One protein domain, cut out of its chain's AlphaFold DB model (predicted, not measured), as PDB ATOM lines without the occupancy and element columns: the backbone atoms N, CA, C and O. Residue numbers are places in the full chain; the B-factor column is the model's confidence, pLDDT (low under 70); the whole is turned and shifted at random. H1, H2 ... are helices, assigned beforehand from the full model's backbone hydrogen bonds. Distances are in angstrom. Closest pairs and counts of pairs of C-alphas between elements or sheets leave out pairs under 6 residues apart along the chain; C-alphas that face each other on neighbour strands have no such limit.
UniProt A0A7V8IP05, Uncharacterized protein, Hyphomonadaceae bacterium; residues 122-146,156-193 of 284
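This is residues 122 to 146 and 156 to 193 of the 284 residues of an uncharacterized protein of Hyphomonadaceae bacterium (UniProt A0A7V8IP05). Three helices make an open arch, H2 as its middle span and H1 and H3 as its legs, with few contacts near their ends. The printed part has 63 residues with three named helices, H1, H2, H3 along the chain, and no named strand; the class is all helix. It is extended, with a radius of gyration of the C-alphas of 18.9 A, and spans 55 by 28 by 18 A.

H1, residues 122 to 143, runs 29.2 A from C-alpha 122 at (27.528, 65.083, 66.457), with a kink of 30 degrees near residue 137. H2, residues 157 to 174, and H3, residues 176 to 193, each measure 25.1 A; C-alpha 193 is at (4.824, 21.892, 79.549).

H1 and H2 are close but not clearly touching, the closest C-alphas, Pro 138 and Phe 157, 7.3 A apart; they run the same way at a tilt of 37 degrees, only just steep. H2 and H3 are close but not clearly touching, closest C-alphas Ser 172 and Ala 179 at 7.9 A, about perpendicular at 80 degrees. H1 and H3 are apart. O i to N i+4 pairs are within hydrogen-bond range throughout H2, in 15 of 18 in H1 and 13 of 14 in H3.

Residues 147 to 155, in the link from H1 to H2, are not printed; C-alphas 146 and 156 are 19.2 A apart. The link from H2 to H3 is tight. pLDDT is under 70 at 132, 135 to 146, 157 and 170 to 179.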
ATOM      1  N   LEU A 122      27.352  66.412  65.858       73.31
ATOM      2  CA  LEU A 122      27.528  65.083  66.457       73.31
ATOM      3  C   LEU A 122      28.203  65.112  67.840       73.31
ATOM      4  O   LEU A 122      27.887  64.288  68.690       73.31
ATOM      5  N   LYS A 123      29.120  66.055  68.090       77.31
ATOM      6  CA  LYS A 123      29.816  66.197  69.377       77.31
ATOM      7  C   LYS A 123      28.936  66.865  70.434       77.31
ATOM      8  O   LYS A 123      29.076  66.519  71.603       77.31
ATOM      9  N   ALA A 124      28.034  67.763  70.028       72.44
ATOM     10  CA  ALA A 124      26.978  68.284  70.896       72.44
ATOM     11  C   ALA A 124      26.001  67.156  71.268       72.44
ATOM     12  O   ALA A 124      25.939  66.780  72.431       72.44
ATOM     13  N   ILE A 125      25.408  66.482  70.273       76.00
ATOM     14  CA  ILE A 125      24.488  65.346  70.478       76.00
ATOM     15  C   ILE A 125      25.121  64.243  71.347       76.00
ATOM     16  O   ILE A 125      24.449  63.673  72.204       76.00
ATOM     17  N   TYR A 126      26.415  63.942  71.182       78.44
ATOM     18  CA  TYR A 126      27.119  62.971  72.028       78.44
ATOM     19  C   TYR A 126      27.325  63.458  73.472       78.44
ATOM     20  O   TYR A 126      27.247  62.658  74.401       78.44
ATOM     21  N   GLN A 127      27.589  64.750  73.691       76.56
ATOM     22  CA  GLN A 127      27.682  65.308  75.044       76.56
ATOM     23  C   GLN A 127      26.306  65.368  75.717       76.56
ATOM     24  O   GLN A 127      26.195  64.919  76.853       76.56
ATOM     25  N   ASP A 128      25.268  65.794  74.997       74.31
ATOM     26  CA  ASP A 128      23.892  65.904  75.496       74.31
ATOM     27  C   ASP A 128      23.272  64.533  75.792       74.31
ATOM     28  O   ASP A 128      22.622  64.340  76.816       74.31
ATOM     29  N   SER A 129      23.510  63.534  74.935       73.38
ATOM     30  CA  SER A 129      23.098  62.153  75.219       73.38
ATOM     31  C   SER A 129      23.902  61.545  76.370       73.38
ATOM     32  O   SER A 129      23.334  60.817  77.181       73.38
ATOM     33  N   ARG A 130      25.193  61.875  76.518       75.38
ATOM     34  CA  ARG A 130      25.993  61.419  77.663       75.38
ATOM     35  C   ARG A 130      25.517  62.039  78.980       75.38
ATOM     36  O   ARG A 130      25.350  61.295  79.939       75.38
ATOM     37  N   THR A 131      25.260  63.343  79.052       73.31
ATOM     38  CA  THR A 131      24.703  63.967  80.268       73.31
ATOM     39  C   THR A 131      23.285  63.461  80.535       73.31
ATOM     40  O   THR A 131      22.982  63.053  81.655       73.31
ATOM     41  N   ALA A 132      22.435  63.334  79.512       67.94
ATOM     42  CA  ALA A 132      21.101  62.755  79.666       67.94
ATOM     43  C   ALA A 132      21.122  61.305  80.188       67.94
ATOM     44  O   ALA A 132      20.265  60.956  80.995       67.94
ATOM     45  N   LEU A 133      22.087  60.471  79.779       71.56
ATOM     46  CA  LEU A 133      22.190  59.069  80.208       71.56
ATOM     47  C   LEU A 133      22.911  58.870  81.549       71.56
ATOM     48  O   LEU A 133      22.502  57.998  82.308       71.56
ATOM     49  N   PHE A 134      23.961  59.638  81.851       70.06
ATOM     50  CA  PHE A 134      24.773  59.449  83.066       70.06
ATOM     51  C   PHE A 134      24.394  60.383  84.224       70.06
ATOM     52  O   PHE A 134      24.687  60.062  85.370       70.06
ATOM     53  N   GLU A 135      23.718  61.502  83.957       68.81
ATOM     54  CA  GLU A 135      23.238  62.436  84.985       68.81
ATOM     55  C   GLU A 135      21.703  62.500  84.981       68.81
ATOM     56  O   GLU A 135      21.065  62.404  86.027       68.81
ATOM     57  N   GLY A 136      21.077  62.604  83.805       65.94
ATOM     58  CA  GLY A 136      19.621  62.709  83.681       65.94
ATOM     59  C   GLY A 136      18.871  61.424  84.051       65.94
ATOM     60  O   GLY A 136      17.889  61.470  84.792       65.94
ATOM     61  N   LEU A 137      19.320  60.274  83.547       64.75
ATOM     62  CA  LEU A 137      18.617  58.997  83.676       64.75
ATOM     63  C   LEU A 137      18.682  58.416  85.105       64.75
ATOM     64  O   LEU A 137      17.623  58.027  85.599       64.75
ATOM     65  N   PRO A 138      19.821  58.455  85.833       64.62
ATOM     66  CA  PRO A 138      19.868  58.117  87.256       64.62
ATOM     67  C   PRO A 138      18.931  58.972  88.103       64.62
ATOM     68  O   PRO A 138      18.164  58.435  88.894       64.62
ATOM     69  N   ASN A 139      18.935  60.292  87.892       63.06
ATOM     70  CA  ASN A 139      18.082  61.214  88.639       63.06
ATOM     71  C   ASN A 139      16.588  61.017  88.323       63.06
ATOM     72  O   ASN A 139      15.753  61.185  89.207       63.06
ATOM     73  N   ARG A 140      16.238  60.611  87.093       62.81
ATOM     74  CA  ARG A 140      14.859  60.255  86.710       62.81
ATOM     75  C   ARG A 140      14.404  58.909  87.272       62.81
ATOM     76  O   ARG A 140      13.263  58.817  87.708       62.81
ATOM     77  N   ILE A 141      15.264  57.887  87.279       62.94
ATOM     78  CA  ILE A 141      14.951  56.595  87.914       62.94
ATOM     79  C   ILE A 141      14.802  56.786  89.426       62.94
ATOM     80  O   ILE A 141      13.800  56.356  89.988       62.94
ATOM     81  N   ALA A 142      15.745  57.483  90.066       58.62
ATOM     82  CA  ALA A 142      15.678  57.796  91.490       58.62
ATOM     83  C   ALA A 142      14.404  58.587  91.827       58.62
ATOM     84  O   ALA A 142      13.621  58.142  92.659       58.62
ATOM     85  N   GLY A 143      14.134  59.690  91.119       58.72
ATOM     86  CA  GLY A 143      12.937  60.511  91.338       58.72
ATOM     87  C   GLY A 143      11.602  59.831  90.996       58.72
ATOM     88  O   GLY A 143      10.553  60.360  91.352       58.72
ATOM     89  N   GLY A 144      11.620  58.676  90.321       60.72
ATOM     90  CA  GLY A 144      10.438  57.848  90.064       60.72
ATOM     91  C   GLY A 144      10.136  56.808  91.150       60.72
ATOM     92  O   GLY A 144       9.101  56.149  91.074       60.72
ATOM     93  N   LEU A 145      11.017  56.639  92.144       62.22
ATOM     94  CA  LEU A 145      10.925  55.611  93.186       62.22
ATOM     95  C   LEU A 145      10.705  56.268  94.565       62.22
ATOM     96  O   LEU A 145      11.676  56.545  95.270       62.22
ATOM     97  N   PRO A 146       9.448  56.508  94.994       61.66
ATOM     98  CA  PRO A 146       9.139  57.341  96.165       61.66
ATOM     99  C   PRO A 146       9.586  56.752  97.515       61.66
ATOM    100  O   PRO A 146       9.560  57.453  98.524       61.66
ATOM    101  N   PRO A 156      27.795  58.701  94.903       76.44
ATOM    102  CA  PRO A 156      28.162  58.044  93.653       76.44
ATOM    103  C   PRO A 156      27.055  57.078  93.221       76.44
ATOM    104  O   PRO A 156      26.495  56.354  94.051       76.44
ATOM    105  N   PHE A 157      26.739  57.061  91.926       67.38
ATOM    106  CA  PHE A 157      25.610  56.318  91.358       67.38
ATOM    107  C   PHE A 157      25.642  54.826  91.715       67.38
ATOM    108  O   PHE A 157      24.608  54.238  92.022       67.38
ATOM    109  N   GLU A 158      26.834  54.238  91.785       80.75
ATOM    110  CA  GLU A 158      27.088  52.854  92.182       80.75
ATOM    111  C   GLU A 158      26.572  52.560  93.601       80.75
ATOM    112  O   GLU A 158      26.010  51.496  93.853       80.75
ATOM    113  N   SER A 159      26.703  53.518  94.526       78.19
ATOM    114  CA  SER A 159      26.209  53.389  95.904       78.19
ATOM    115  C   SER A 159      24.692  53.544  96.015       78.19
ATOM    116  O   SER A 159      24.084  52.995  96.936       78.19
ATOM    117  N   VAL A 160      24.076  54.302  95.102       75.50
ATOM    118  CA  VAL A 160      22.616  54.432  95.011       75.50
ATOM    119  C   VAL A 160      22.047  53.155  94.401       75.50
ATOM    120  O   VAL A 160      21.146  52.569  94.988       75.50
ATOM    121  N   LEU A 161      22.632  52.654  93.306       81.88
ATOM    122  CA  LEU A 161      22.281  51.360  92.720       81.88
ATOM    123  C   LEU A 161      22.407  50.217  93.727       81.88
ATOM    124  O   LEU A 161      21.458  49.460  93.866       81.88
ATOM    125  N   ALA A 162      23.522  50.117  94.461       80.44
ATOM    126  CA  ALA A 162      23.724  49.062  95.457       80.44
ATOM    127  C   ALA A 162      22.650  49.079  96.562       80.44
ATOM    128  O   ALA A 162      22.172  48.020  96.979       80.44
ATOM    129  N   ARG A 163      22.226  50.273  97.006       78.62
ATOM    130  CA  ARG A 163      21.102  50.427  97.942       78.62
ATOM    131  C   ARG A 163      19.780  50.049  97.292       78.62
ATOM    132  O   ARG A 163      19.143  49.133  97.787       78.62
ATOM    133  N   VAL A 164      19.439  50.604  96.128       77.19
ATOM    134  CA  VAL A 164      18.202  50.258  95.402       77.19
ATOM    135  C   VAL A 164      18.103  48.757  95.108       77.19
ATOM    136  O   VAL A 164      17.025  48.194  95.249       77.19
ATOM    137  N   THR A 165      19.193  48.066  94.763       80.50
ATOM    138  CA  THR A 165      19.171  46.603  94.585       80.50
ATOM    139  C   THR A 165      18.968  45.849  95.898       80.50
ATOM    140  O   THR A 165      18.276  44.837  95.901       80.50
ATOM    141  N   THR A 166      19.514  46.345  97.013       79.62
ATOM    142  CA  THR A 166      19.317  45.753  98.351       79.62
ATOM    143  C   THR A 166      17.895  46.001  98.869       79.62
ATOM    144  O   THR A 166      17.261  45.101  99.420       79.62
ATOM    145  N   ASP A 167      17.354  47.194  98.630       72.25
ATOM    146  CA  ASP A 167      15.994  47.600  98.984       72.25
ATOM    147  C   ASP A 167      14.961  46.844  98.133       72.25
ATOM    148  O   ASP A 167      13.977  46.337  98.659       72.25
ATOM    149  N   LEU A 168      15.214  46.658  96.830       71.31
ATOM    150  CA  LEU A 168      14.390  45.804  95.967       71.31
ATOM    151  C   LEU A 168      14.487  44.326  96.357       71.31
ATOM    152  O   LEU A 168      13.472  43.633  96.343       71.31
ATOM    153  N   GLN A 169      15.673  43.830  96.722       72.31
ATOM    154  CA  GLN A 169      15.827  42.446  97.170       72.31
ATOM    155  C   GLN A 169      15.087  42.213  98.493       72.31
ATOM    156  O   GLN A 169      14.361  41.225  98.609       72.31
ATOM    157  N   SER A 170      15.209  43.127  99.459       65.94
ATOM    158  CA  SER A 170      14.489  43.039 100.733       65.94
ATOM    159  C   SER A 170      12.978  43.208 100.560       65.94
ATOM    160  O   SER A 170      12.242  42.406 101.123       65.94
ATOM    161  N   ALA A 171      12.501  44.121  99.706       64.44
ATOM    162  CA  ALA A 171      11.084  44.219  99.342       64.44
ATOM    163  C   ALA A 171      10.570  42.933  98.664       64.44
ATOM    164  O   ALA A 171       9.548  42.387  99.068       64.44
ATOM    165  N   SER A 172      11.323  42.367  97.712       59.84
ATOM    166  CA  SER A 172      10.955  41.103  97.049       59.84
ATOM    167  C   SER A 172      10.931  39.891  97.993       59.84
ATOM    168  O   SER A 172      10.245  38.909  97.715       59.84
ATOM    169  N   ALA A 173      11.666  39.958  99.108       60.28
ATOM    170  CA  ALA A 173      11.634  38.967 100.180       60.28
ATOM    171  C   ALA A 173      10.553  39.265 101.241       60.28
ATOM    172  O   ALA A 173      10.113  38.344 101.927       60.28
ATOM    173  N   ALA A 174      10.130  40.526 101.371       60.53
ATOM    174  CA  ALA A 174       9.095  40.984 102.297       60.53
ATOM    175  C   ALA A 174       7.663  40.754 101.782       60.53
ATOM    176  O   ALA A 174       6.747  40.736 102.599       60.53
ATOM    177  N   ASP A 175       7.492  40.487 100.480       59.12
ATOM    178  CA  ASP A 175       6.215  40.146  99.832       59.12
ATOM    179  C   ASP A 175       6.093  38.638  99.456       59.12
ATOM    180  O   ASP A 175       5.885  38.277  98.288       59.12
ATOM    181  N   PRO A 176       6.185  37.693 100.421       62.25
ATOM    182  CA  PRO A 176       6.045  36.264 100.139       62.25
ATOM    183  C   PRO A 176       4.623  35.883  99.692       62.25
ATOM    184  O   PRO A 176       4.444  34.837  99.062       62.25
ATOM    185  N   GLU A 177       3.624  36.724  99.988       69.94
ATOM    186  CA  GLU A 177       2.207  36.483  99.685       69.94
ATOM    187  C   GLU A 177       1.920  36.391  98.181       69.94
ATOM    188  O   GLU A 177       1.059  35.610  97.778       69.94
ATOM    189  N   TRP A 178       2.676  37.102  97.335       62.44
ATOM    190  CA  TRP A 178       2.566  36.999  95.871       62.44
ATOM    191  C   TRP A 178       3.647  36.109  95.249       62.44
ATOM    192  O   TRP A 178       3.391  35.437  94.245       62.44
ATOM    193  N   ALA A 179       4.830  36.024  95.868       68.25
ATOM    194  CA  ALA A 179       5.923  35.190  95.374       68.25
ATOM    195  C   ALA A 179       5.602  33.684  95.434       68.25
ATOM    196  O   ALA A 179       5.867  32.961  94.471       68.25
ATOM    197  N   LEU A 180       5.005  33.194  96.528       73.56
ATOM    198  CA  LEU A 180       4.721  31.762  96.698       73.56
ATOM    199  C   LEU A 180       3.619  31.240  95.751       73.56
ATOM    200  O   LEU A 180       3.846  30.200  95.120       73.56
ATOM    201  N   PRO A 181       2.468  31.923  95.557       76.62
ATOM    202  CA  PRO A 181       1.499  31.539  94.532       76.62
ATOM    203  C   PRO A 181       2.094  31.555  93.122       76.62
ATOM    204  O   PRO A 181       1.895  30.598  92.377       76.62
ATOM    205  N   ALA A 182       2.884  32.578  92.773       76.12
ATOM    206  CA  ALA A 182       3.522  32.673  91.462       76.12
ATOM    207  C   ALA A 182       4.524  31.531  91.213       76.12
ATOM    208  O   ALA A 182       4.489  30.902  90.157       76.12
ATOM    209  N   GLN A 183       5.374  31.191  92.190       76.94
ATOM    210  CA  GLN A 183       6.298  30.055  92.082       76.94
ATOM    211  C   GLN A 183       5.567  28.711  91.958       76.94
ATOM    212  O   GLN A 183       5.992  27.839  91.195       76.94
ATOM    213  N   ASN A 184       4.462  28.531  92.688       81.62
ATOM    214  CA  ASN A 184       3.644  27.323  92.594       81.62
ATOM    215  C   ASN A 184       2.941  27.216  91.234       81.62
ATOM    216  O   ASN A 184       2.908  26.127  90.661       81.62
ATOM    217  N   GLU A 185       2.454  28.328  90.685       84.06
ATOM    218  CA  GLU A 185       1.843  28.373  89.357       84.06
ATOM    219  C   GLU A 185       2.875  28.138  88.245       84.06
ATOM    220  O   GLU A 185       2.636  27.324  87.357       84.06
ATOM    221  N   ILE A 186       4.073  28.727  88.337       85.44
ATOM    222  CA  ILE A 186       5.190  28.434  87.423       85.44
ATOM    223  C   ILE A 186       5.560  26.945  87.483       85.44
ATOM    224  O   ILE A 186       5.740  26.320  86.440       85.44
ATOM    225  N   ARG A 187       5.615  26.338  88.678       87.44
ATOM    226  CA  ARG A 187       5.866  24.893  88.829       87.44
ATOM    227  C   ARG A 187       4.740  24.052  88.211       87.44
ATOM    228  O   ARG A 187       5.029  23.057  87.549       87.44
ATOM    229  N   ARG A 188       3.475  24.457  88.380       89.88
ATOM    230  CA  ARG A 188       2.300  23.804  87.772       89.88
ATOM    231  C   ARG A 188       2.352  23.869  86.244       89.88
ATOM    232  O   ARG A 188       2.155  22.847  85.591       89.88
ATOM    233  N   LEU A 189       2.663  25.039  85.689       88.00
ATOM    234  CA  LEU A 189       2.808  25.265  84.251       88.00
ATOM    235  C   LEU A 189       4.010  24.503  83.680       88.00
ATOM    236  O   LEU A 189       3.878  23.875  82.636       88.00
ATOM    237  N   ALA A 190       5.148  24.457  84.380       84.88
ATOM    238  CA  ALA A 190       6.303  23.651  83.980       84.88
ATOM    239  C   ALA A 190       5.959  22.152  83.907       84.88
ATOM    240  O   ALA A 190       6.271  21.501  82.915       84.88
ATOM    241  N   MET A 191       5.225  21.618  84.891       84.94
ATOM    242  CA  MET A 191       4.713  20.236  84.851       84.94
ATOM    243  C   MET A 191       3.674  19.996  83.744       84.94
ATOM    244  O   MET A 191       3.461  18.851  83.351       84.94
ATOM    245  N   GLN A 192       2.997  21.036  83.252       83.44
ATOM    246  CA  GLN A 192       2.087  20.939  82.105       83.44
ATOM    247  C   GLN A 192       2.839  21.017  80.771       83.44
ATOM    248  O   GLN A 192       2.488  20.283  79.852       83.44
ATOM    249  N   LEU A 193       3.897  21.830  80.685       80.62
ATOM    250  CA  LEU A 193       4.824  21.892  79.549       80.62
ATOM    251  C   LEU A 193       5.588  20.576  79.359       80.62
ATOM    252  O   LEU A 193       5.683  20.097  78.238       80.62
TER     253      LEU A 193